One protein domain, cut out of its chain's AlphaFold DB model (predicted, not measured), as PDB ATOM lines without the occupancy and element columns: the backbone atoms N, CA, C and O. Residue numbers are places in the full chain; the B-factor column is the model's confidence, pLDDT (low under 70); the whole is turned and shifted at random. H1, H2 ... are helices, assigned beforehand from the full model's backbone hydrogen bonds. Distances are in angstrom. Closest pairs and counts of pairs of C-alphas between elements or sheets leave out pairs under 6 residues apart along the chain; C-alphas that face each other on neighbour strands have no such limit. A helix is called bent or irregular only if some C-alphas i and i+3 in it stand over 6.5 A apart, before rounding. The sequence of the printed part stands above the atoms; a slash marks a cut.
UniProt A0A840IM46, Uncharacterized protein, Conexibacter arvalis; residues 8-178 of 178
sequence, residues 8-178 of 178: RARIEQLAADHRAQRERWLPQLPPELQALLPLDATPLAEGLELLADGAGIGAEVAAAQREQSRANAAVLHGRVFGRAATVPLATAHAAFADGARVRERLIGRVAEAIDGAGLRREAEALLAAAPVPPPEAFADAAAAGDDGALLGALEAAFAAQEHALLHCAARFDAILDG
ATOM      1  N   ARG A   8      -5.621   3.149  16.071       96.75
ATOM      2  CA  ARG A   8      -7.046   2.918  16.324       96.75
ATOM      3  C   ARG A   8      -7.884   4.137  15.948       96.75
ATOM      4  O   ARG A   8      -8.814   4.017  15.155       96.75
ATOM      5  N   ALA A   9      -7.524   5.307  16.471       96.75
ATOM      6  CA  ALA A   9      -8.255   6.548  16.220       96.75
ATOM      7  C   ALA A   9      -8.253   6.921  14.727       96.75
ATOM      8  O   ALA A   9      -9.247   7.421  14.206       96.75
ATOM      9  N   ARG A  10      -7.152   6.643  14.016       96.62
ATOM     10  CA  ARG A  10      -7.064   6.864  12.565       96.62
ATOM     11  C   ARG A  10      -7.997   5.941  11.780       96.62
ATOM     12  O   ARG A  10      -8.640   6.416  10.851       96.62
ATOM     13  N   ILE A  11      -8.091   4.664  12.149       96.62
ATOM     14  CA  ILE A  11      -8.993   3.707  11.486       96.62
ATOM     15  C   ILE A  11     -10.459   4.038  11.787       96.62
ATOM     16  O   ILE A  11     -11.279   4.016  10.874       96.62
ATOM     17  N   GLU A  12     -10.788   4.405  13.028       96.94
ATOM     18  CA  GLU A  12     -12.140   4.849  13.399       96.94
ATOM     19  C   GLU A  12     -12.559   6.092  12.596       96.94
ATOM     20  O   GLU A  12     -13.668   6.140  12.059       96.94
ATOM     21  N   GLN A  13     -11.658   7.073  12.456       96.19
ATOM     22  CA  GLN A  13     -11.904   8.269  11.647       96.19
ATOM     23  C   GLN A  13     -12.121   7.920  10.171       96.19
ATOM     24  O   GLN A  13     -13.071   8.394   9.554       96.19
ATOM     25  N   LEU A  14     -11.275   7.051   9.621       95.62
ATOM     26  CA  LEU A  14     -11.360   6.596   8.240       95.62
ATOM     27  C   LEU A  14     -12.698   5.884   7.971       95.62
ATOM     28  O   LEU A  14     -13.394   6.207   7.008       95.62
ATOM     29  N   ALA A  15     -13.126   4.988   8.862       94.81
ATOM     30  CA  ALA A  15     -14.431   4.334   8.769       94.81
ATOM     31  C   ALA A  15     -15.597   5.338   8.834       94.81
ATOM     32  O   ALA A  15     -16.561   5.221   8.069       94.81
ATOM     33  N   ALA A  16     -15.511   6.346   9.708       96.50
ATOM     34  CA  ALA A  16     -16.518   7.399   9.814       96.50
ATOM     35  C   ALA A  16     -16.609   8.250   8.535       96.50
ATOM     36  O   ALA A  16     -17.713   8.498   8.042       96.50
ATOM     37  N   ASP A  17     -15.469   8.639   7.962       96.06
ATOM     38  CA  ASP A  17     -15.407   9.428   6.729       96.06
ATOM     39  C   ASP A  17     -15.992   8.659   5.540       96.06
ATOM     40  O   ASP A  17     -16.786   9.209   4.771       96.06
ATOM     41  N   HIS A  18     -15.669   7.370   5.416       94.88
ATOM     42  CA  HIS A  18     -16.231   6.498   4.385       94.88
ATOM     43  C   HIS A  18     -17.741   6.316   4.530       94.88
ATOM     44  O   HIS A  18     -18.475   6.420   3.545       94.88
ATOM     45  N   ARG A  19     -18.232   6.115   5.758       94.31
ATOM     46  CA  ARG A  19     -19.671   6.011   6.026       94.31
ATOM     47  C   ARG A  19     -20.405   7.288   5.615       94.31
ATOM     48  O   ARG A  19     -21.376   7.209   4.865       94.31
ATOM     49  N   ALA A  20     -19.888   8.455   6.002       95.69
ATOM     50  CA  ALA A  20     -20.464   9.746   5.629       95.69
ATOM     51  C   ALA A  20     -20.455   9.975   4.105       95.69
ATOM     52  O   ALA A  20     -21.425  10.476   3.531       95.69
ATOM     53  N   GLN A  21     -19.376   9.584   3.420       93.88
ATOM     54  CA  GLN A  21     -19.308   9.649   1.958       93.88
ATOM     55  C   GLN A  21     -20.327   8.715   1.303       93.88
ATOM     56  O   GLN A  21     -21.037   9.134   0.387       93.88
ATOM     57  N   ARG A  22     -20.441   7.472   1.774       92.31
ATOM     58  CA  ARG A  22     -21.403   6.497   1.252       92.31
ATOM     59  C   ARG A  22     -22.839   6.980   1.431       92.31
ATOM     60  O   ARG A  22     -23.588   6.968   0.459       92.31
ATOM     61  N   GLU A  23     -23.206   7.457   2.620       94.69
ATOM     62  CA  GLU A  23     -24.535   8.023   2.907       94.69
ATOM     63  C   GLU A  23     -24.869   9.199   1.982       94.69
ATOM     64  O   GLU A  23     -26.002   9.338   1.521       94.69
ATOM     65  N   ARG A  24     -23.868  10.020   1.648       95.19
ATOM     66  CA  ARG A  24     -24.025  11.140   0.719       95.19
ATOM     67  C   ARG A  24     -24.195  10.697  -0.735       95.19
ATOM     68  O   ARG A  24     -24.999  11.295  -1.451       95.19
ATOM     69  N   TRP A  25     -23.398   9.741  -1.209       92.75
ATOM     70  CA  TRP A  25     -23.277   9.438  -2.642       92.75
ATOM     71  C   TRP A  25     -24.150   8.277  -3.115       92.75
ATOM     72  O   TRP A  25     -24.650   8.334  -4.236       92.75
ATOM     73  N   LEU A  26     -24.371   7.254  -2.286       91.44
ATOM     74  CA  LEU A  26     -25.128   6.062  -2.676       91.44
ATOM     75  C   LEU A  26     -26.551   6.390  -3.172       91.44
ATOM     76  O   LEU A  26     -26.907   5.893  -4.241       91.44
ATOM     77  N   PRO A  27     -27.332   7.281  -2.521       95.12
ATOM     78  CA  PRO A  27     -28.678   7.624  -2.993       95.12
ATOM     79  C   PRO A  27     -28.707   8.359  -4.341       95.12
ATOM     80  O   PRO A  27     -29.767   8.483  -4.947       95.12
ATOM     81  N   GLN A  28     -27.563   8.876  -4.806       94.12
ATOM     82  CA  GLN A  28     -27.450   9.575  -6.091       94.12
ATOM     83  C   GLN A  28     -27.223   8.610  -7.265       94.12
ATOM     84  O   GLN A  28     -27.267   9.031  -8.421       94.12
ATOM     85  N   LEU A  29     -26.959   7.329  -6.992       89.31
ATOM     86  CA  LEU A  29     -26.774   6.311  -8.022       89.31
ATOM     87  C   LEU A  29     -28.128   5.745  -8.489       89.31
ATOM     88  O   LEU A  29     -29.065   5.673  -7.695       89.31
ATOM     89  N   PRO A  30     -28.245   5.277  -9.745       90.69
ATOM     90  CA  PRO A  30     -29.375   4.455 -10.176       90.69
ATOM     91  C   PRO A  30     -29.576   3.232  -9.259       90.69
ATOM     92  O   PRO A  30     -28.573   2.659  -8.815       90.69
ATOM     93  N   PRO A  31     -30.823   2.798  -8.983       88.19
ATOM     94  CA  PRO A  31     -31.109   1.674  -8.080       88.19
ATOM     95  C   PRO A  31     -30.346   0.390  -8.426       88.19
ATOM     96  O   PRO A  31     -29.896  -0.333  -7.539       88.19
ATOM     97  N   GLU A  32     -30.134   0.137  -9.714       84.94
ATOM     98  CA  GLU A  32     -29.418  -1.036 -10.211       84.94
ATOM     99  C   GLU A  32     -27.941  -1.012  -9.790       84.94
ATOM    100  O   GLU A  32     -27.373  -2.051  -9.461       84.94
ATOM    101  N   LEU A  33     -27.319   0.171  -9.747       85.12
ATOM    102  CA  LEU A  33     -25.944   0.332  -9.264       85.12
ATOM    103  C   LEU A  33     -25.862   0.305  -7.737       85.12
ATOM    104  O   LEU A  33     -24.863  -0.169  -7.201       85.12
ATOM    105  N   GLN A  34     -26.897   0.775  -7.038       88.38
ATOM    106  CA  GLN A  34     -26.959   0.663  -5.578       88.38
ATOM    107  C   GLN A  34     -26.973  -0.810  -5.144       88.38
ATOM    108  O   GLN A  34     -26.216  -1.188  -4.253       88.38
ATOM    109  N   ALA A  35     -27.753  -1.656  -5.828       86.31
ATOM    110  CA  ALA A  35     -27.834  -3.091  -5.545       86.31
ATOM    111  C   ALA A  35     -26.489  -3.825  -5.729       86.31
ATOM    112  O   ALA A  35     -26.178  -4.760  -4.988       86.31
ATOM    113  N   LEU A  36     -25.659  -3.377  -6.680       87.12
ATOM    114  CA  LEU A  36     -24.316  -3.927  -6.916       87.12
ATOM    115  C   LEU A  36     -23.300  -3.562  -5.826       87.12
ATOM    116  O   LEU A  36     -22.219  -4.149  -5.788       87.12
ATOM    117  N   LEU A  37     -23.617  -2.598  -4.961       87.25
ATOM    118  CA  LEU A  37     -22.722  -2.067  -3.939       87.25
ATOM    119  C   LEU A  37     -23.324  -2.273  -2.544       87.25
ATOM    120  O   LEU A  37     -23.574  -1.280  -1.856       87.25
ATOM    121  N   PRO A  38     -23.543  -3.523  -2.087       85.50
ATOM    122  CA  PRO A  38     -24.187  -3.783  -0.798       85.50
ATOM    123  C   PRO A  38     -23.387  -3.204   0.378       85.50
ATOM    124  O   PRO A  38     -23.956  -2.751   1.363       85.50
ATOM    125  N   LEU A  39     -22.062  -3.134   0.238       90.62
ATOM    126  CA  LEU A  39     -21.123  -2.753   1.290       90.62
ATOM    127  C   LEU A  39     -20.037  -1.812   0.753       90.62
ATOM    128  O   LEU A  39     -19.812  -1.737  -0.456       90.62
ATOM    129  N   ASP A  40     -19.340  -1.119   1.656       91.00
ATOM    130  CA  ASP A  40     -18.085  -0.424   1.351       91.00
ATOM    131  C   ASP A  40     -16.928  -1.120   2.076       91.00
ATOM    132  O   ASP A  40     -16.856  -1.132   3.301       91.00
ATOM    133  N   ALA A  41     -16.041  -1.744   1.299       91.69
ATOM    134  CA  ALA A  41     -14.865  -2.447   1.810       91.69
ATOM    135  C   ALA A  41     -13.621  -1.555   1.897       91.69
ATOM    136  O   ALA A  41     -12.609  -1.984   2.450       91.69
ATOM    137  N   THR A  42     -13.680  -0.348   1.331       92.12
ATOM    138  CA  THR A  42     -12.558   0.592   1.290       92.12
ATOM    139  C   THR A  42     -11.997   0.896   2.674       92.12
ATOM    140  O   THR A  42     -10.786   0.749   2.837       92.12
ATOM    141  N   PRO A  43     -12.820   1.196   3.704       94.31
ATOM    142  CA  PRO A  43     -12.258   1.535   5.001       94.31
ATOM    143  C   PRO A  43     -11.475   0.388   5.651       94.31
ATOM    144  O   PRO A  43     -10.440   0.606   6.281       94.31
ATOM    145  N   LEU A  44     -11.922  -0.852   5.437       95.25
ATOM    146  CA  LEU A  44     -11.199  -2.042   5.880       95.25
ATOM    147  C   LEU A  44      -9.880  -2.219   5.127       95.25
ATOM    148  O   LEU A  44      -8.882  -2.586   5.737       95.25
ATOM    149  N   ALA A  45      -9.873  -1.992   3.811       94.69
ATOM    150  CA  ALA A  45      -8.673  -2.136   2.995       94.69
ATOM    151  C   ALA A  45      -7.599  -1.114   3.391       94.69
ATOM    152  O   ALA A  45      -6.467  -1.511   3.662       94.69
ATOM    153  N   GLU A  46      -7.966   0.165   3.508       95.75
ATOM    154  CA  GLU A  46      -7.035   1.233   3.887       95.75
ATOM    155  C   GLU A  46      -6.558   1.095   5.340       95.75
ATOM    156  O   GLU A  46      -5.375   1.272   5.626       95.75
ATOM    157  N   GLY A  47      -7.443   0.721   6.272       97.38
ATOM    158  CA  GLY A  47      -7.039   0.454   7.653       97.38
ATOM    159  C   GLY A  47      -6.073  -0.731   7.765       97.38
ATOM    160  O   GLY A  47      -5.141  -0.710   8.569       97.38
ATOM    161  N   LEU A  48      -6.255  -1.752   6.925       97.56
ATOM    162  CA  LEU A  48      -5.372  -2.911   6.866       97.56
ATOM    163  C   LEU A  48      -4.011  -2.565   6.250       97.56
ATOM    164  O   LEU A  48      -2.993  -3.020   6.765       97.56
ATOM    165  N   GLU A  49      -3.974  -1.732   5.207       97.06
ATOM    166  CA  GLU A  49      -2.729  -1.167   4.666       97.06
ATOM    167  C   GLU A  49      -1.994  -0.333   5.717       97.06
ATOM    168  O   GLU A  49      -0.803  -0.539   5.942       97.06
ATOM    169  N   LEU A  50      -2.718   0.527   6.439       97.44
ATOM    170  CA  LEU A  50      -2.153   1.368   7.487       97.44
ATOM    171  C   LEU A  50      -1.463   0.541   8.587       97.44
ATOM    172  O   LEU A  50      -0.339   0.860   8.982       97.44
ATOM    173  N   LEU A  51      -2.109  -0.520   9.082       98.00
ATOM    174  CA  LEU A  51      -1.497  -1.409  10.078       98.00
ATOM    175  C   LEU A  51      -0.352  -2.237   9.492       98.00
ATOM    176  O   LEU A  51       0.662  -2.432  10.160       98.00
ATOM    177  N   ALA A  52      -0.495  -2.719   8.257       97.94
ATOM    178  CA  ALA A  52       0.531  -3.510   7.587       97.94
ATOM    179  C   ALA A  52       1.820  -2.712   7.363       97.94
ATOM    180  O   ALA A  52       2.912  -3.245   7.571       97.94
ATOM    181  N   ASP A  53       1.701  -1.442   6.978       97.62
ATOM    182  CA  ASP A  53       2.827  -0.519   6.849       97.62
ATOM    183  C   ASP A  53       3.504  -0.291   8.200       97.62
ATOM    184  O   ASP A  53       4.724  -0.429   8.306       97.62
ATOM    185  N   GLY A  54       2.717  -0.027   9.249       96.50
ATOM    186  CA  GLY A  54       3.237   0.122  10.609       96.50
ATOM    187  C   GLY A  54       3.985  -1.123  11.098       96.50
ATOM    188  O   GLY A  54       5.044  -1.005  11.710       96.50
ATOM    189  N   ALA A  55       3.478  -2.315  10.777       96.50
ATOM    190  CA  ALA A  55       4.072  -3.601  11.144       96.50
ATOM    191  C   ALA A  55       5.194  -4.072  10.190       96.50
ATOM    192  O   ALA A  55       5.724  -5.172  10.353       96.50
ATOM    193  N   GLY A  56       5.561  -3.279   9.175       97.56
ATOM    194  CA  GLY A  56       6.652  -3.596   8.246       97.56
ATOM    195  C   GLY A  56       6.343  -4.696   7.218       97.56
ATOM    196  O   GLY A  56       7.264  -5.224   6.596       97.56
ATOM    197  N   ILE A  57       5.067  -5.035   7.011       97.69
ATOM    198  CA  ILE A  57       4.604  -6.056   6.050       97.69
ATOM    199  C   ILE A  57       3.749  -5.478   4.907       97.69
ATOM    200  O   ILE A  57       3.128  -6.226   4.151       97.69
ATOM    201  N   GLY A  58       3.728  -4.154   4.737       96.31
ATOM    202  CA  GLY A  58       2.905  -3.459   3.738       96.31
ATOM    203  C   GLY A  58       3.041  -3.999   2.309       96.31
ATOM    204  O   GLY A  58       2.045  -4.222   1.622       96.31
ATOM    205  N   ALA A  59       4.262  -4.321   1.868       95.00
ATOM    206  CA  ALA A  59       4.497  -4.862   0.526       95.00
ATOM    207  C   ALA A  59       3.846  -6.243   0.297       95.00
ATOM    208  O   ALA A  59       3.357  -6.517  -0.803       95.00
ATOM    209  N   GLU A  60       3.827  -7.099   1.325       94.75
ATOM    210  CA  GLU A  60       3.181  -8.418   1.301       94.75
ATOM    211  C   GLU A  60       1.664  -8.254   1.148       94.75
ATOM    212  O   GLU A  60       1.050  -8.819   0.238       94.75
ATOM    213  N   VAL A  61       1.078  -7.401   1.988       93.75
ATOM    214  CA  VAL A  61      -0.353  -7.089   1.979       93.75
ATOM    215  C   VAL A  61      -0.783  -6.470   0.649       93.75
ATOM    216  O   VAL A  61      -1.733  -6.949   0.023       93.75
ATOM    217  N   ALA A  62      -0.050  -5.474   0.151       91.19
ATOM    218  CA  ALA A  62      -0.339  -4.832  -1.127       91.19
ATOM    219  C   ALA A  62      -0.217  -5.807  -2.314       91.19
ATOM    220  O   ALA A  62      -0.925  -5.683  -3.317       91.19
ATOM    221  N   ALA A  63       0.685  -6.793  -2.250       91.88
ATOM    222  CA  ALA A  63       0.760  -7.844  -3.261       91.88
ATOM    223  C   ALA A  63      -0.486  -8.744  -3.234       91.88
ATOM    224  O   ALA A  63      -1.077  -8.983  -4.289       91.88
ATOM    225  N   ALA A  64      -0.927  -9.172  -2.049       91.94
ATOM    226  CA  ALA A  64      -2.119 -10.001  -1.894       91.94
ATOM    227  C   ALA A  64      -3.402  -9.284  -2.352       91.94
ATOM    228  O   ALA A  64      -4.218  -9.876  -3.062       91.94
ATOM    229  N   GLN A  65      -3.561  -8.000  -2.020       87.94
ATOM    230  CA  GLN A  65      -4.706  -7.203  -2.472       87.94
ATOM    231  C   GLN A  65      -4.713  -7.007  -3.996       87.94
ATOM    232  O   GLN A  65      -5.753  -7.157  -4.643       87.94
ATOM    233  N   ARG A  66      -3.548  -6.741  -4.605       88.56
ATOM    234  CA  ARG A  66      -3.429  -6.641  -6.071       88.56
ATOM    235  C   ARG A  66      -3.776  -7.950  -6.766       88.56
ATOM    236  O   ARG A  66      -4.423  -7.917  -7.812       88.56
ATOM    237  N   GLU A  67      -3.356  -9.079  -6.208       88.69
ATOM    238  CA  GLU A  67      -3.688 -10.391  -6.759       88.69
ATOM    239  C   GLU A  67      -5.193 -10.671  -6.664       88.69
ATOM    240  O   GLU A  67      -5.820 -11.021  -7.664       88.69
ATOM    241  N   GLN A  68      -5.811 -10.383  -5.515       86.88
ATOM    242  CA  GLN A  68      -7.264 -10.472  -5.354       86.88
ATOM    243  C   GLN A  68      -8.004  -9.600  -6.376       86.88
ATOM    244  O   GLN A  68      -8.943 -10.066  -7.017       86.88
ATOM    245  N   SER A  69      -7.557  -8.362  -6.591       83.19
ATOM    246  CA  SER A  69      -8.188  -7.447  -7.548       83.19
ATOM    247  C   SER A  69      -8.076  -7.938  -8.995       83.19
ATOM    248  O   SER A  69      -8.939  -7.642  -9.821       83.19
ATOM    249  N   ARG A  70      -7.021  -8.694  -9.329       83.44
ATOM    250  CA  ARG A  70      -6.853  -9.313 -10.655       83.44
ATOM    251  C   ARG A  70      -7.777 -10.506 -10.861       83.44
ATOM    252  O   ARG A  70      -8.263 -10.670 -11.977       83.44
ATOM    253  N   ALA A  71      -8.006 -11.299  -9.817       82.38
ATOM    254  CA  ALA A  71      -8.865 -12.481  -9.852       82.38
ATOM    255  C   ALA A  71     -10.359 -12.170  -9.627       82.38
ATOM    256  O   ALA A  71     -11.207 -13.028  -9.856       82.38
ATOM    257  N   ASN A  72     -10.697 -10.952  -9.192       81.94
ATOM    258  CA  ASN A  72     -12.063 -10.552  -8.870       81.94
ATOM    259  C   ASN A  72     -12.995 -10.638 -10.095       81.94
ATOM    260  O   ASN A  72     -12.813  -9.927 -11.088       81.94
ATOM    261  N   ALA A  73     -14.029 -11.478 -10.004       77.81
ATOM    262  CA  ALA A  73     -14.948 -11.756 -11.106       77.81
ATOM    263  C   ALA A  73     -15.700 -10.510 -11.609       77.81
ATOM    264  O   ALA A  73     -15.890 -10.364 -12.816       77.81
ATOM    265  N   ALA A  74     -16.071  -9.577 -10.727       78.69
ATOM    266  CA  ALA A  74     -16.731  -8.333 -11.126       78.69
ATOM    267  C   ALA A  74     -15.773  -7.409 -11.902       78.69
ATOM    268  O   ALA A  74     -16.149  -6.824 -12.922       78.69
ATOM    269  N   VAL A  75     -14.504  -7.339 -11.480       74.25
ATOM    270  CA  VAL A  75     -13.451  -6.607 -12.204       74.25
ATOM    271  C   VAL A  75     -13.191  -7.241 -13.573       74.25
ATOM    272  O   VAL A  75     -13.087  -6.530 -14.575       74.25
ATOM    273  N   LEU A  76     -13.112  -8.573 -13.641       77.25
ATOM    274  CA  LEU A  76     -12.933  -9.305 -14.897       77.25
ATOM    275  C   LEU A  76     -14.123  -9.112 -15.844       77.25
ATOM    276  O   LEU A  76     -13.910  -8.854 -17.027       77.25
ATOM    277  N   HIS A  77     -15.354  -9.144 -15.334       75.56
ATOM    278  CA  HIS A  77     -16.556  -8.890 -16.126       75.56
ATOM    279  C   HIS A  77     -16.519  -7.497 -16.771       75.56
ATOM    280  O   HIS A  77     -16.730  -7.368 -17.977       75.56
ATOM    281  N   GLY A  78     -16.157  -6.460 -16.008       71.12
ATOM    282  CA  GLY A  78     -15.991  -5.105 -16.544       71.12
ATOM    283  C   GLY A  78     -14.871  -4.983 -17.587       71.12
ATOM    284  O   GLY A  78     -14.985  -4.194 -18.524       71.12
ATOM    285  N   ARG A  79     -13.797  -5.779 -17.469       74.69
ATOM    286  CA  ARG A  79     -12.707  -5.823 -18.463       74.69
ATOM    287  C   ARG A  79     -13.111  -6.525 -19.757       74.69
ATOM    288  O   ARG A  79     -12.728  -6.061 -20.825       74.69
ATOM    289  N   VAL A  80     -13.845  -7.634 -19.663       75.75
ATOM    290  CA  VAL A  80     -14.230  -8.464 -20.816       75.75
ATOM    291  C   VAL A  80     -15.387  -7.839 -21.591       75.75
ATOM    292  O   VAL A  80     -15.331  -7.755 -22.814       75.75
ATOM    293  N   PHE A  81     -16.421  -7.378 -20.890       72.19
ATOM    294  CA  PHE A  81     -17.657  -6.902 -21.513       72.19
ATOM    295  C   PHE A  81     -17.761  -5.368 -21.578       72.19
ATOM    296  O   PHE A  81     -18.717  -4.821 -22.132       72.19
ATOM    297  N   GLY A  82     -16.759  -4.655 -21.052       67.81
ATOM    298  CA  GLY A  82     -16.709  -3.197 -21.045       67.81
ATOM    299  C   GLY A  82     -17.776  -2.560 -20.148       67.81
ATOM    300  O   GLY A  82     -18.417  -3.210 -19.329       67.81
ATOM    301  N   ARG A  83     -17.981  -1.246 -20.313       62.59
ATOM    302  CA  ARG A  83     -18.925  -0.448 -19.500       62.59
ATOM    303  C   ARG A  83     -20.407  -0.667 -19.842       62.59
ATOM    304  O   ARG A  83     -21.258  -0.131 -19.144       62.59
ATOM    305  N   ALA A  84     -20.711  -1.385 -20.926       53.69
ATOM    306  CA  ALA A  84     -22.076  -1.552 -21.432       53.69
ATOM    307  C   ALA A  84     -22.813  -2.759 -20.829       53.69
ATOM    308  O   ALA A  84     -24.037  -2.807 -20.888       53.69
ATOM    309  N   ALA A  85     -22.088  -3.724 -20.253       59.91
ATOM    310  CA  ALA A  85     -22.684  -4.908 -19.646       59.91
ATOM    311  C   ALA A  85     -22.731  -4.768 -18.121       59.91
ATOM    312  O   ALA A  85     -21.698  -4.664 -17.457       59.91
ATOM    313  N   THR A  86     -23.938  -4.801 -17.562       69.75
ATOM    314  CA  THR A  86     -24.151  -4.892 -16.117       69.75
ATOM    315  C   THR A  86     -23.660  -6.244 -15.612       69.75
ATOM    316  O   THR A  86     -24.056  -7.286 -16.136       69.75
ATOM    317  N   VAL A  87     -22.793  -6.228 -14.598       81.56
ATOM    318  CA  VAL A  87     -22.374  -7.438 -13.881       81.56
ATOM    319  C   VAL A  87     -23.619  -8.078 -13.251       81.56
ATOM    320  O   VAL A  87     -24.410  -7.348 -12.650       81.56
ATOM    321  N   PRO A  88     -23.821  -9.405 -13.355       87.38
ATOM    322  CA  PRO A  88     -24.895 -10.070 -12.628       87.38
ATOM    323  C   PRO A  88     -24.772  -9.814 -11.124       87.38
ATOM    324  O   PRO A  88     -23.676  -9.900 -10.568       87.38
ATOM    325  N   LEU A  89     -25.895  -9.542 -10.457       86.69
ATOM    326  CA  LEU A  89     -25.919  -9.206  -9.030       86.69
ATOM    327  C   LEU A  89     -25.217 -10.272  -8.171       86.69
ATOM    328  O   LEU A  89     -24.324  -9.949  -7.391       86.69
ATOM    329  N   ALA A  90     -25.520 -11.547  -8.425       88.12
ATOM    330  CA  ALA A  90     -24.878 -12.686  -7.769       88.12
ATOM    331  C   ALA A  90     -23.349 -12.691  -7.938       88.12
ATOM    332  O   ALA A  90     -22.616 -12.982  -6.999       88.12
ATOM    333  N   THR A  91     -22.849 -12.332  -9.127       88.88
ATOM    334  CA  THR A  91     -21.407 -12.232  -9.395       88.88
ATOM    335  C   THR A  91     -20.775 -11.084  -8.615       88.88
ATOM    336  O   THR A  91     -19.665 -11.236  -8.106       88.88
ATOM    337  N   ALA A  92     -21.464  -9.947  -8.501       88.81
ATOM    338  CA  ALA A  92     -20.987  -8.833  -7.692       88.81
ATOM    339  C   ALA A  92     -20.903  -9.231  -6.212       88.81
ATOM    340  O   ALA A  92     -19.841  -9.091  -5.609       88.81
ATOM    341  N   HIS A  93     -21.967  -9.797  -5.641       91.44
ATOM    342  CA  HIS A  93     -21.990 -10.206  -4.232       91.44
ATOM    343  C   HIS A  93     -20.985 -11.320  -3.914       91.44
ATOM    344  O   HIS A  93     -20.251 -11.212  -2.931       91.44
ATOM    345  N   ALA A  94     -20.856 -12.325  -4.786       91.50
ATOM    346  CA  ALA A  94     -19.820 -13.353  -4.669       91.50
ATOM    347  C   ALA A  94     -18.410 -12.734  -4.634       91.50
ATOM    348  O   ALA A  94     -17.580 -13.112  -3.809       91.50
ATOM    349  N   ALA A  95     -18.155 -11.713  -5.460       91.75
ATOM    350  CA  ALA A  95     -16.878 -11.007  -5.465       91.75
ATOM    351  C   ALA A  95     -16.614 -10.215  -4.165       91.75
ATOM    352  O   ALA A  95     -15.457 -10.098  -3.742       91.75
ATOM    353  N   PHE A  96     -17.656  -9.691  -3.505       92.50
ATOM    354  CA  PHE A  96     -17.530  -9.099  -2.166       92.50
ATOM    355  C   PHE A  96     -17.153 -10.153  -1.118       92.50
ATOM    356  O   PHE A  96     -16.257  -9.895  -0.309       92.50
ATOM    357  N   ALA A  97     -17.784 -11.331  -1.152       94.56
ATOM    358  CA  ALA A  97     -17.471 -12.443  -0.254       94.56
ATOM    359  C   ALA A  97     -16.035 -12.961  -0.454       94.56
ATOM    360  O   ALA A  97     -15.296 -13.139   0.517       94.56
ATOM    361  N   ASP A  98     -15.579 -13.100  -1.700       94.19
ATOM    362  CA  ASP A  98     -14.184 -13.444  -2.006       94.19
ATOM    363  C   ASP A  98     -13.198 -12.415  -1.448       94.19
ATOM    364  O   ASP A  98     -12.206 -12.765  -0.800       94.19
ATOM    365  N   GLY A  99     -13.483 -11.125  -1.657       94.00
ATOM    366  CA  GLY A  99     -12.683 -10.045  -1.086       94.00
ATOM    367  C   GLY A  99     -12.647 -10.091   0.443       94.00
ATOM    368  O   GLY A  99     -11.586  -9.900   1.037       94.00
ATOM    369  N   ALA A 100     -13.779 -10.388   1.081       95.44
ATOM    370  CA  ALA A 100     -13.872 -10.513   2.529       95.44
ATOM    371  C   ALA A 100     -13.018 -11.670   3.056       95.44
ATOM    372  O   ALA A 100     -12.228 -11.444   3.965       95.44
ATOM    373  N   ARG A 101     -13.062 -12.851   2.433       95.62
ATOM    374  CA  ARG A 101     -12.212 -14.001   2.803       95.62
ATOM    375  C   ARG A 101     -10.720 -13.709   2.684       95.62
ATOM    376  O   ARG A 101      -9.916 -14.190   3.480       95.62
ATOM    377  N   VAL A 102     -10.322 -12.950   1.662       95.25
ATOM    378  CA  VAL A 102      -8.927 -12.502   1.527       95.25
ATOM    379  C   VAL A 102      -8.562 -11.583   2.690       95.25
ATOM    380  O   VAL A 102      -7.526 -11.798   3.315       95.25
ATOM    381  N   ARG A 103      -9.416 -10.607   3.020       96.12
ATOM    382  CA  ARG A 103      -9.179  -9.700   4.149       96.12
ATOM    383  C   ARG A 103      -9.102 -10.428   5.487       96.12
ATOM    384  O   ARG A 103      -8.194 -10.112   6.240       96.12
ATOM    385  N   GLU A 104      -9.938 -11.431   5.762       96.88
ATOM    386  CA  GLU A 104      -9.830 -12.237   6.995       96.88
ATOM    387  C   GLU A 104      -8.425 -12.824   7.171       96.88
ATOM    388  O   GLU A 104      -7.813 -12.695   8.233       96.88
ATOM    389  N   ARG A 105      -7.866 -13.405   6.099       96.81
ATOM    390  CA  ARG A 105      -6.499 -13.946   6.120       96.81
ATOM    391  C   ARG A 105      -5.457 -12.858   6.357       96.81
ATOM    392  O   ARG A 105      -4.508 -13.072   7.109       96.81
ATOM    393  N   LEU A 106      -5.626 -11.696   5.728       97.94
ATOM    394  CA  LEU A 106      -4.708 -10.570   5.893       97.94
ATOM    395  C   LEU A 106      -4.787  -9.954   7.296       97.94
ATOM    396  O   LEU A 106      -3.748  -9.593   7.836       97.94
ATOM    397  N   ILE A 107      -5.969  -9.898   7.916       98.38
ATOM    398  CA  ILE A 107      -6.140  -9.460   9.308       98.38
ATOM    399  C   ILE A 107      -5.359 -10.390  10.238       98.38
ATOM    400  O   ILE A 107      -4.571  -9.910  11.048       98.38
ATOM    401  N   GLY A 108      -5.496 -11.711  10.078       98.12
ATOM    402  CA  GLY A 108      -4.714 -12.680  10.855       98.12
ATOM    403  C   GLY A 108      -3.201 -12.507  10.668       98.12
ATOM    404  O   GLY A 108      -2.439 -12.575  11.633       98.12
ATOM    405  N   ARG A 109      -2.759 -12.212   9.440       98.19
ATOM    406  CA  ARG A 109      -1.347 -11.952   9.131       98.19
ATOM    407  C   ARG A 109      -0.821 -10.661   9.768       98.19
ATOM    408  O   ARG A 109       0.292 -10.667  10.293       98.19
ATOM    409  N   VAL A 110      -1.605  -9.584   9.731       98.50
ATOM    410  CA  VAL A 110      -1.294  -8.298  10.376       98.50
ATOM    411  C   VAL A 110      -1.235  -8.459  11.892       98.50
ATOM    412  O   VAL A 110      -0.258  -8.045  12.507       98.50
ATOM    413  N   ALA A 111      -2.218  -9.133  12.486       98.56
ATOM    414  CA  ALA A 111      -2.236  -9.463  13.908       98.56
ATOM    415  C   ALA A 111      -0.964 -10.216  14.339       98.56
ATOM    416  O   ALA A 111      -0.325  -9.863  15.330       98.56
ATOM    417  N   GLU A 112      -0.553 -11.217  13.557       98.44
ATOM    418  CA  GLU A 112       0.677 -11.968  13.812       98.44
ATOM    419  C   GLU A 112       1.941 -11.105  13.685       98.44
ATOM    420  O   GLU A 112       2.881 -11.288  14.454       98.44
ATOM    421  N   ALA A 113       1.975 -10.158  12.748       98.31
ATOM    422  CA  ALA A 113       3.108  -9.248  12.595       98.31
ATOM    423  C   ALA A 113       3.206  -8.211  13.728       98.31
ATOM    424  O   ALA A 113       4.314  -7.818  14.082       98.31
ATOM    425  N   ILE A 114       2.073  -7.791  14.300       98.12
ATOM    426  CA  ILE A 114       2.024  -6.800  15.386       98.12
ATOM    427  C   ILE A 114       2.491  -7.403  16.717       98.12
ATOM    428  O   ILE A 114       3.335  -6.817  17.385       98.12
ATOM    429  N   ASP A 115       1.938  -8.553  17.121       97.88
ATOM    430  CA  ASP A 115       2.183  -9.114  18.464       97.88
ATOM    431  C   ASP A 115       2.170 -10.656  18.491       97.88
ATOM    432  O   ASP A 115       1.888 -11.311  19.498       97.88
ATOM    433  N   GLY A 116       2.461 -11.274  17.347       98.06
ATOM    434  CA  GLY A 116       2.627 -12.717  17.229       98.06
ATOM    435  C   GLY A 116       1.332 -13.529  17.320       98.06
ATOM    436  O   GLY A 116       0.208 -13.054  17.146       98.06
ATOM    437  N   ALA A 117       1.500 -14.825  17.590       97.56
ATOM    438  CA  ALA A 117       0.419 -15.809  17.521       97.56
ATOM    439  C   ALA A 117      -0.711 -15.592  18.548       97.56
ATOM    440  O   ALA A 117      -1.789 -16.160  18.385       97.56
ATOM    441  N   GLY A 118      -0.469 -14.823  19.617       98.25
ATOM    442  CA  GLY A 118      -1.490 -14.472  20.607       98.25
ATOM    443  C   GLY A 118      -2.572 -13.588  19.996       98.25
ATOM    444  O   GLY A 118      -3.718 -14.023  19.881       98.25
ATOM    445  N   LEU A 119      -2.171 -12.412  19.506       98.50
ATOM    446  CA  LEU A 119      -3.076 -11.460  18.861       98.50
ATOM    447  C   LEU A 119      -3.744 -12.057  17.620       98.50
ATOM    448  O   LEU A 119      -4.929 -11.832  17.386       98.50
ATOM    449  N   ARG A 120      -3.023 -12.888  16.855       98.62
ATOM    450  CA  ARG A 120      -3.615 -13.612  15.725       98.62
ATOM    451  C   ARG A 120      -4.806 -14.477  16.141       98.62
ATOM    452  O   ARG A 120      -5.846 -14.400  15.496       98.62
ATOM    453  N   ARG A 121      -4.685 -15.270  17.213       98.62
ATOM    454  CA  ARG A 121      -5.797 -16.110  17.698       98.62
ATOM    455  C   ARG A 121      -6.979 -15.281  18.186       98.62
ATOM    456  O   ARG A 121      -8.120 -15.682  17.986       98.62
ATOM    457  N   GLU A 122      -6.716 -14.146  18.825       98.56
ATOM    458  CA  GLU A 122      -7.768 -13.223  19.263       98.56
ATOM    459  C   GLU A 122      -8.525 -12.639  18.064       98.56
ATOM    460  O   GLU A 122      -9.754 -12.667  18.041       98.56
ATOM    461  N   ALA A 123      -7.805 -12.193  17.031       98.38
ATOM    462  CA  ALA A 123      -8.408 -11.716  15.791       98.38
ATOM    463  C   ALA A 123      -9.204 -12.825  15.078       98.38
ATOM    464  O   ALA A 123     -10.350 -12.607  14.696       98.38
ATOM    465  N   GLU A 124      -8.646 -14.033  14.953       98.25
ATOM    466  CA  GLU A 124      -9.338 -15.196  14.372       98.25
ATOM    467  C   GLU A 124     -10.627 -15.543  15.141       98.25
ATOM    468  O   GLU A 124     -11.637 -15.872  14.519       98.25
ATOM    469  N   ALA A 125     -10.634 -15.422  16.473       98.31
ATOM    470  CA  ALA A 125     -11.828 -15.649  17.288       98.31
ATOM    471  C   ALA A 125     -12.924 -14.598  17.039       98.31
ATOM    472  O   ALA A 125     -14.103 -14.949  16.985       98.31
ATOM    473  N   LEU A 126     -12.548 -13.326  16.850       98.31
ATOM    474  CA  LEU A 126     -13.486 -12.260  16.485       98.31
ATOM    475  C   LEU A 126     -14.100 -12.500  15.100       98.31
ATOM    476  O   LEU A 126     -15.310 -12.359  14.936       98.31
ATOM    477  N   LEU A 127     -13.288 -12.913  14.124       98.06
ATOM    478  CA  LEU A 127     -13.749 -13.226  12.767       98.06
ATOM    479  C   LEU A 127     -14.683 -14.448  12.748       98.06
ATOM    480  O   LEU A 127     -15.716 -14.437  12.085       98.06
ATOM    481  N   ALA A 128     -14.376 -15.482  13.537       97.69
ATOM    482  CA  ALA A 128     -15.191 -16.695  13.622       97.69
ATOM    483  C   ALA A 128     -16.612 -16.459  14.169       97.69
ATOM    484  O   ALA A 128     -17.491 -17.295  13.952       97.69
ATOM    485  N   ALA A 129     -16.859 -15.338  14.858       96.81
ATOM    486  CA  ALA A 129     -18.189 -14.980  15.351       96.81
ATOM    487  C   ALA A 129     -19.180 -14.633  14.222       96.81
ATOM    488  O   ALA A 129     -20.388 -14.751  14.420       96.81
ATOM    489  N   ALA A 130     -18.683 -14.226  13.048       97.06
ATOM    490  CA  ALA A 130     -19.492 -13.931  11.869       97.06
ATOM    491  C   ALA A 130     -18.754 -14.391  10.595       97.06
ATOM    492  O   ALA A 130     -18.118 -13.581   9.919       97.06
ATOM    493  N   PRO A 131     -18.803 -15.694  10.267       96.06
ATOM    494  CA  PRO A 131     -18.041 -16.245   9.153       96.06
ATOM    495  C   PRO A 131     -18.525 -15.692   7.809       96.06
ATOM    496  O   PRO A 131     -19.730 -15.609   7.559       96.06
ATOM    497  N   VAL A 132     -17.587 -15.387   6.907       95.88
ATOM    498  CA  VAL A 132     -17.927 -14.947   5.548       95.88
ATOM    499  C   VAL A 132     -18.667 -16.061   4.786       95.88
ATOM    500  O   VAL A 132     -18.127 -17.169   4.640       95.88
ATOM    501  N   PRO A 133     -19.862 -15.773   4.228       94.81
ATOM    502  CA  PRO A 133     -20.596 -16.734   3.415       94.81
ATOM    503  C   PRO A 133     -19.784 -17.247   2.213       94.81
ATOM    504  O   PRO A 133     -18.940 -16.523   1.676       94.81
ATOM    505  N   PRO A 134     -20.026 -18.484   1.745       92.81
ATOM    506  CA  PRO A 134     -19.423 -18.961   0.511       92.81
ATOM    507  C   PRO A 134     -19.851 -18.135  -0.712       92.81
ATOM    508  O   PRO A 134     -21.049 -17.939  -0.897       92.81
ATOM    509  N   PRO A 135     -18.912 -17.678  -1.568       89.75
ATOM    510  CA  PRO A 135     -19.210 -17.007  -2.831       89.75
ATOM    511  C   PRO A 135     -20.188 -17.800  -3.699       89.75
ATOM    512  O   PRO A 135     -21.095 -17.221  -4.289       89.75
ATOM    513  N   GLU A 136     -20.046 -19.127  -3.738       88.94
ATOM    514  CA  GLU A 136     -20.922 -20.027  -4.485       88.94
ATOM    515  C   GLU A 136     -22.380 -19.994  -3.996       88.94
ATOM    516  O   GLU A 136     -23.293 -20.127  -4.808       88.94
ATOM    517  N   ALA A 137     -22.620 -19.696  -2.714       91.38
ATOM    518  CA  ALA A 137     -23.971 -19.613  -2.164       91.38
ATOM    519  C   ALA A 137     -24.778 -18.441  -2.746       91.38
ATOM    520  O   ALA A 137     -26.002 -18.522  -2.823       91.38
ATOM    521  N   PHE A 138     -24.118 -17.368  -3.204       89.38
ATOM    522  CA  PHE A 138     -24.806 -16.230  -3.825       89.38
ATOM    523  C   PHE A 138     -25.401 -16.581  -5.193       89.38
ATOM    524  O   PHE A 138     -26.432 -16.026  -5.567       89.38
ATOM    525  N   ALA A 139     -24.791 -17.510  -5.938       84.25
ATOM    526  CA  ALA A 139     -25.351 -17.978  -7.203       84.25
ATOM    527  C   ALA A 139     -26.640 -18.786  -6.975       84.25
ATOM    528  O   ALA A 139     -27.646 -18.542  -7.645       84.25
ATOM    529  N   ASP A 140     -26.623 -19.688  -5.993       85.19
ATOM    530  CA  ASP A 140     -27.775 -20.520  -5.635       85.19
ATOM    531  C   ASP A 140     -28.930 -19.678  -5.071       85.19
ATOM    532  O   ASP A 140     -30.082 -19.830  -5.482       85.19
ATOM    533  N   ALA A 141     -28.623 -18.730  -4.180       86.50
ATOM    534  CA  ALA A 141     -29.619 -17.839  -3.592       86.50
ATOM    535  C   ALA A 141     -30.253 -16.895  -4.622       86.50
ATOM    536  O   ALA A 141     -31.463 -16.670  -4.587       86.50
ATOM    537  N   ALA A 142     -29.473 -16.393  -5.586       82.50
ATOM    538  CA  ALA A 142     -30.009 -15.576  -6.669       82.50
ATOM    539  C   ALA A 142     -30.964 -16.366  -7.578       82.50
ATOM    540  O   ALA A 142     -31.970 -15.818  -8.026       82.50
ATOM    541  N   ALA A 143     -30.697 -17.655  -7.819       80.31
ATOM    542  CA  ALA A 143     -31.616 -18.523  -8.558       80.31
ATOM    543  C   ALA A 143     -32.938 -18.762  -7.802       80.31
ATOM    544  O   ALA A 143     -33.980 -18.946  -8.431       80.31
ATOM    545  N   ALA A 144     -32.899 -18.733  -6.466       83.12
ATOM    546  CA  ALA A 144     -34.066 -18.869  -5.595       83.12
ATOM    547  C   ALA A 144     -34.784 -17.537  -5.287       83.12
ATOM    548  O   ALA A 144     -35.926 -17.560  -4.829       83.12
ATOM    549  N   GLY A 145     -34.143 -16.391  -5.544       79.12
ATOM    550  CA  GLY A 145     -34.661 -15.062  -5.205       79.12
ATOM    551  C   GLY A 145     -34.610 -14.721  -3.708       79.12
ATOM    552  O   GLY A 145     -35.438 -13.937  -3.253       79.12
ATOM    553  N   ASP A 146     -33.680 -15.314  -2.950       82.00
ATOM    554  CA  ASP A 146     -33.570 -15.183  -1.484       82.00
ATOM    555  C   ASP A 146     -32.110 -14.959  -1.035       82.00
ATOM    556  O   ASP A 146     -31.515 -15.750  -0.303       82.00
ATOM    557  N   ASP A 147     -31.480 -13.888  -1.527       83.56
ATOM    558  CA  ASP A 147     -30.105 -13.507  -1.170       83.56
ATOM    559  C   ASP A 147     -30.015 -12.645   0.103       83.56
ATOM    560  O   ASP A 147     -28.922 -12.441   0.637       83.56
ATOM    561  N   GLY A 148     -31.148 -12.193   0.647       87.75
ATOM    562  CA  GLY A 148     -31.200 -11.289   1.800       87.75
ATOM    563  C   GLY A 148     -30.513 -11.842   3.051       87.75
ATOM    564  O   GLY A 148     -29.780 -11.120   3.726       87.75
ATOM    565  N   ALA A 149     -30.679 -13.137   3.339       91.00
ATOM    566  CA  ALA A 149     -29.999 -13.778   4.466       91.00
ATOM    567  C   ALA A 149     -28.471 -13.833   4.277       91.00
ATOM    568  O   ALA A 149     -27.719 -13.638   5.235       91.00
ATOM    569  N   LEU A 150     -28.000 -14.056   3.044       93.38
ATOM    570  CA  LEU A 150     -26.570 -14.061   2.724       93.38
ATOM    571  C   LEU A 150     -25.968 -12.658   2.791       93.38
ATOM    572  O   LEU A 150     -24.847 -12.504   3.269       93.38
ATOM    573  N   LEU A 151     -26.712 -11.640   2.357       92.62
ATOM    574  CA  LEU A 151     -26.300 -10.244   2.488       92.62
ATOM    575  C   LEU A 151     -26.179  -9.832   3.955       92.62
ATOM    576  O   LEU A 151     -25.140  -9.304   4.340       92.62
ATOM    577  N   GLY A 152     -27.162 -10.173   4.796       95.31
ATOM    578  CA  GLY A 152     -27.075  -9.926   6.238       95.31
ATOM    579  C   GLY A 152     -25.889 -10.647   6.898       95.31
ATOM    580  O   GLY A 152     -25.206 -10.082   7.752       95.31
ATOM    581  N   ALA A 153     -25.581 -11.875   6.472       96.06
ATOM    582  CA  ALA A 153     -24.401 -12.596   6.950       96.06
ATOM    583  C   ALA A 153     -23.083 -11.949   6.480       96.06
ATOM    584  O   ALA A 153     -22.119 -11.877   7.242       96.06
ATOM    585  N   LEU A 154     -23.036 -11.439   5.246       95.88
ATOM    586  CA  LEU A 154     -21.879 -10.723   4.714       95.88
ATOM    587  C   LEU A 154     -21.660  -9.376   5.425       95.88
ATOM    588  O   LEU A 154     -20.520  -9.031   5.734       95.88
ATOM    589  N   GLU A 155     -22.731  -8.643   5.731       96.62
ATOM    590  CA  GLU A 155     -22.699  -7.426   6.552       96.62
ATOM    591  C   GLU A 155     -22.128  -7.710   7.948       96.62
ATOM    592  O   GLU A 155     -21.213  -7.016   8.402       96.62
ATOM    593  N   ALA A 156     -22.605  -8.773   8.603       97.75
ATOM    594  CA  ALA A 156     -22.088  -9.200   9.900       97.75
ATOM    595  C   ALA A 156     -20.594  -9.561   9.836       97.75
ATOM    596  O   ALA A 156     -19.830  -9.190  10.729       97.75
ATOM    597  N   ALA A 157     -20.156 -10.223   8.762       97.88
ATOM    598  CA  ALA A 157     -18.749 -10.556   8.562       97.88
ATOM    599  C   ALA A 157     -17.872  -9.304   8.391       97.88
ATOM    600  O   ALA A 157     -16.775  -9.233   8.944       97.88
ATOM    601  N   PHE A 158     -18.347  -8.274   7.683       97.31
ATOM    602  CA  PHE A 158     -17.631  -6.996   7.574       97.31
ATOM    603  C   PHE A 158     -17.511  -6.289   8.925       97.31
ATOM    604  O   PHE A 158     -16.436  -5.788   9.252       97.31
ATOM    605  N   ALA A 159     -18.573  -6.297   9.732       97.19
ATOM    606  CA  ALA A 159     -18.528  -5.744  11.083       97.19
ATOM    607  C   ALA A 159     -17.524  -6.498  11.976       97.19
ATOM    608  O   ALA A 159     -16.777  -5.878  12.735       97.19
ATOM    609  N   ALA A 160     -17.442  -7.828  11.853       98.19
ATOM    610  CA  ALA A 160     -16.434  -8.623  12.553       98.19
ATOM    611  C   ALA A 160     -15.004  -8.309  12.079       98.19
ATOM    612  O   ALA A 160     -14.096  -8.214  12.906       98.19
ATOM    613  N   GLN A 161     -14.799  -8.081  10.776       98.31
ATOM    614  CA  GLN A 161     -13.514  -7.631  10.229       98.31
ATOM    615  C   GLN A 161     -13.104  -6.262  10.773       98.31
ATOM    616  O   GLN A 161     -11.953  -6.093  11.170       98.31
ATOM    617  N   GLU A 162     -14.032  -5.303  10.834       97.94
ATOM    618  CA  GLU A 162     -13.785  -3.973  11.406       97.94
ATOM    619  C   GLU A 162     -13.393  -4.089  12.880       97.94
ATOM    620  O   GLU A 162     -12.379  -3.536  13.304       97.94
ATOM    621  N   HIS A 163     -14.136  -4.887  13.649       98.25
ATOM    622  CA  HIS A 163     -13.846  -5.107  15.060       98.25
ATOM    623  C   HIS A 163     -12.475  -5.768  15.278       98.25
ATOM    624  O   HIS A 163     -11.701  -5.306  16.118       98.25
ATOM    625  N   ALA A 164     -12.136  -6.799  14.501       98.62
ATOM    626  CA  ALA A 164     -10.830  -7.452  14.573       98.62
ATOM    627  C   ALA A 164      -9.684  -6.493  14.209       98.62
ATOM    628  O   ALA A 164      -8.638  -6.497  14.861       98.62
ATOM    629  N   LEU A 165      -9.886  -5.636  13.206       98.19
ATOM    630  CA  LEU A 165      -8.906  -4.639  12.786       98.19
ATOM    631  C   LEU A 165      -8.678  -3.573  13.870       98.19
ATOM    632  O   LEU A 165      -7.532  -3.257  14.192       98.19
ATOM    633  N   LEU A 166      -9.752  -3.066  14.481       98.50
ATOM    634  CA  LEU A 166      -9.684  -2.113  15.594       98.50
ATOM    635  C   LEU A 166      -9.032  -2.720  16.841       98.50
ATOM    636  O   LEU A 166      -8.280  -2.031  17.530       98.50
ATOM    637  N   HIS A 167      -9.273  -4.007  17.113       98.56
ATOM    638  CA  HIS A 167      -8.588  -4.747  18.178       98.56
ATOM    639  C   HIS A 167      -7.075  -4.806  17.935       98.56
ATOM    640  O   HIS A 167      -6.289  -4.468  18.820       98.56
ATOM    641  N   CYS A 168      -6.659  -5.140  16.709       98.56
ATOM    642  CA  CYS A 168      -5.246  -5.143  16.327       98.56
ATOM    643  C   CYS A 168      -4.614  -3.749  16.448       98.56
ATOM    644  O   CYS A 168      -3.511  -3.618  16.974       98.56
ATOM    645  N   ALA A 169      -5.323  -2.707  16.010       98.31
ATOM    646  CA  ALA A 169      -4.858  -1.329  16.100       98.31
ATOM    647  C   ALA A 169      -4.681  -0.865  17.552       98.31
ATOM    648  O   ALA A 169      -3.651  -0.294  17.891       98.31
ATOM    649  N   ALA A 170      -5.645  -1.177  18.426       98.06
ATOM    650  CA  ALA A 170      -5.559  -0.873  19.852       98.06
ATOM    651  C   ALA A 170      -4.364  -1.573  20.513       98.06
ATOM    652  O   ALA A 170      -3.674  -0.982  21.344       98.06
ATOM    653  N   ARG A 171      -4.107  -2.833  20.135       98.00
ATOM    654  CA  ARG A 171      -2.940  -3.567  20.622       98.00
ATOM    655  C   ARG A 171      -1.640  -2.933  20.140       98.00
ATOM    656  O   ARG A 171      -0.704  -2.831  20.927       98.00
ATOM    657  N   PHE A 172      -1.596  -2.492  18.887       97.81
ATOM    658  CA  PHE A 172      -0.414  -1.848  18.331       97.81
ATOM    659  C   PHE A 172      -0.118  -0.506  19.013       97.81
ATOM    660  O   PHE A 172       1.014  -0.272  19.423       97.81
ATOM    661  N   ASP A 173      -1.139   0.327  19.225       97.44
ATOM    662  CA  ASP A 173      -1.008   1.584  19.972       97.44
ATOM    663  C   ASP A 173      -0.425   1.339  21.375       97.44
ATOM    664  O   ASP A 173       0.555   1.968  21.761       97.44
ATOM    665  N   ALA A 174      -0.938   0.335  22.096       96.31
ATOM    666  CA  ALA A 174      -0.438  -0.020  23.426       96.31
ATOM    667  C   ALA A 174       1.028  -0.498  23.444       96.31
ATOM    668  O   ALA A 174       1.694  -0.357  24.466       96.31
ATOM    669  N   ILE A 175       1.525  -1.083  22.347       95.50
ATOM    670  CA  ILE A 175       2.935  -1.483  22.203       95.50
ATOM    671  C   ILE A 175       3.824  -0.261  21.953       95.50
ATOM    672  O   ILE A 175       4.955  -0.235  22.419       95.50
ATOM    673  N   LEU A 176       3.333   0.732  21.209       92.81
ATOM    674  CA  LEU A 176       4.100   1.933  20.865       92.81
ATOM    675  C   LEU A 176       4.156   2.958  22.005       92.81
ATOM    676  O   LEU A 176       5.113   3.727  22.078       92.81
ATOM    677  N   ASP A 177       3.144   2.965  22.873       91.06
ATOM    678  CA  ASP A 177       3.063   3.847  24.042       91.06
ATOM    679  C   ASP A 177       3.847   3.326  25.268       91.06
ATOM    680  O   ASP A 177       4.024   4.072  26.239       91.06
ATOM    681  N   GLY A 178       4.278   2.058  25.254       76.81
ATOM    682  CA  GLY A 178       4.997   1.382  26.348       76.81
ATOM    683  C   GLY A 178       6.509   1.362  26.173       76.81
ATOM    684  O   GLY A 178       7.205   1.567  27.195       76.81
TER     685      GLY A 178
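What this domain is: This is residues 8 to 178 of the 178 residues of an uncharacterized protein of Conexibacter arvalis (UniProt A0A840IM46). Nearly aligned helices form an elongated bundle with the long arm H6a at its core: H3, H4 and H8 pack on it, and H1 packs on H3 and H8. After H6a the chain folds back as H6b; H6b and H7 also cover H6a, and residues 79 to 84 of H5 stick out at one end. The printed part has 171 residues with eight named helices, H1 to H8 in order, and no named strand: all helix. It is compact, with a radius of gyration of the C-alphas of 16.7 A and spans of 54 by 30 by 27 A.

How they stand to each other: Start at H1, residues 8 to 28, which touches H3, residues 42 to 54, opposite ways at 23 degrees, a shallow tilt; the closest C-alphas, Ala 15 and Pro 43, are 5.2 A apart. H2, residues 31 to 35, is close to H1 but not clearly touching, closest at C-alphas 26 and 34, 6.4 A. H3 and H4, residues 58 to 71, form a hairpin, closest at C-alphas 52 and 58, 4.5 A. H6, residues 89 to 128, assigned as one helix by its hydrogen bonds, is bent, with C-alphas 114 and 117 9.4 A apart; its arms are H6a to residue 114 and H6b from 117. H6a touches H5, residues 73 to 84, H7, residues 135 to 144, and H8, residues 148 to 176; their closest C-alphas to it are 74 to 92, 5.5 A, 135 to 94, 4.1 A, and 168 to 111, 5.8 A. Every O i to N i+4 pair inside H2, H3, H4, H6a, H6b and H8 is within hydrogen-bond range, against 15 of 17 in H1, 6 of 8 in H5 and 4 of 6 in H7.

Where its parts are: Find C-alpha 8 at (-7.046, 2.918, 16.324); from there H1 runs 31.0 A. H6a runs 37.2 A, and H8 42.2 A to C-alpha 176 at (4.100, 1.933, 20.865).

The domain as a whole: The farthest C-alphas, Ala 84 and Gly 178, are 55.0 A apart. The printed part has no cut and no long link; residues 82 to 86 have pLDDT under 70.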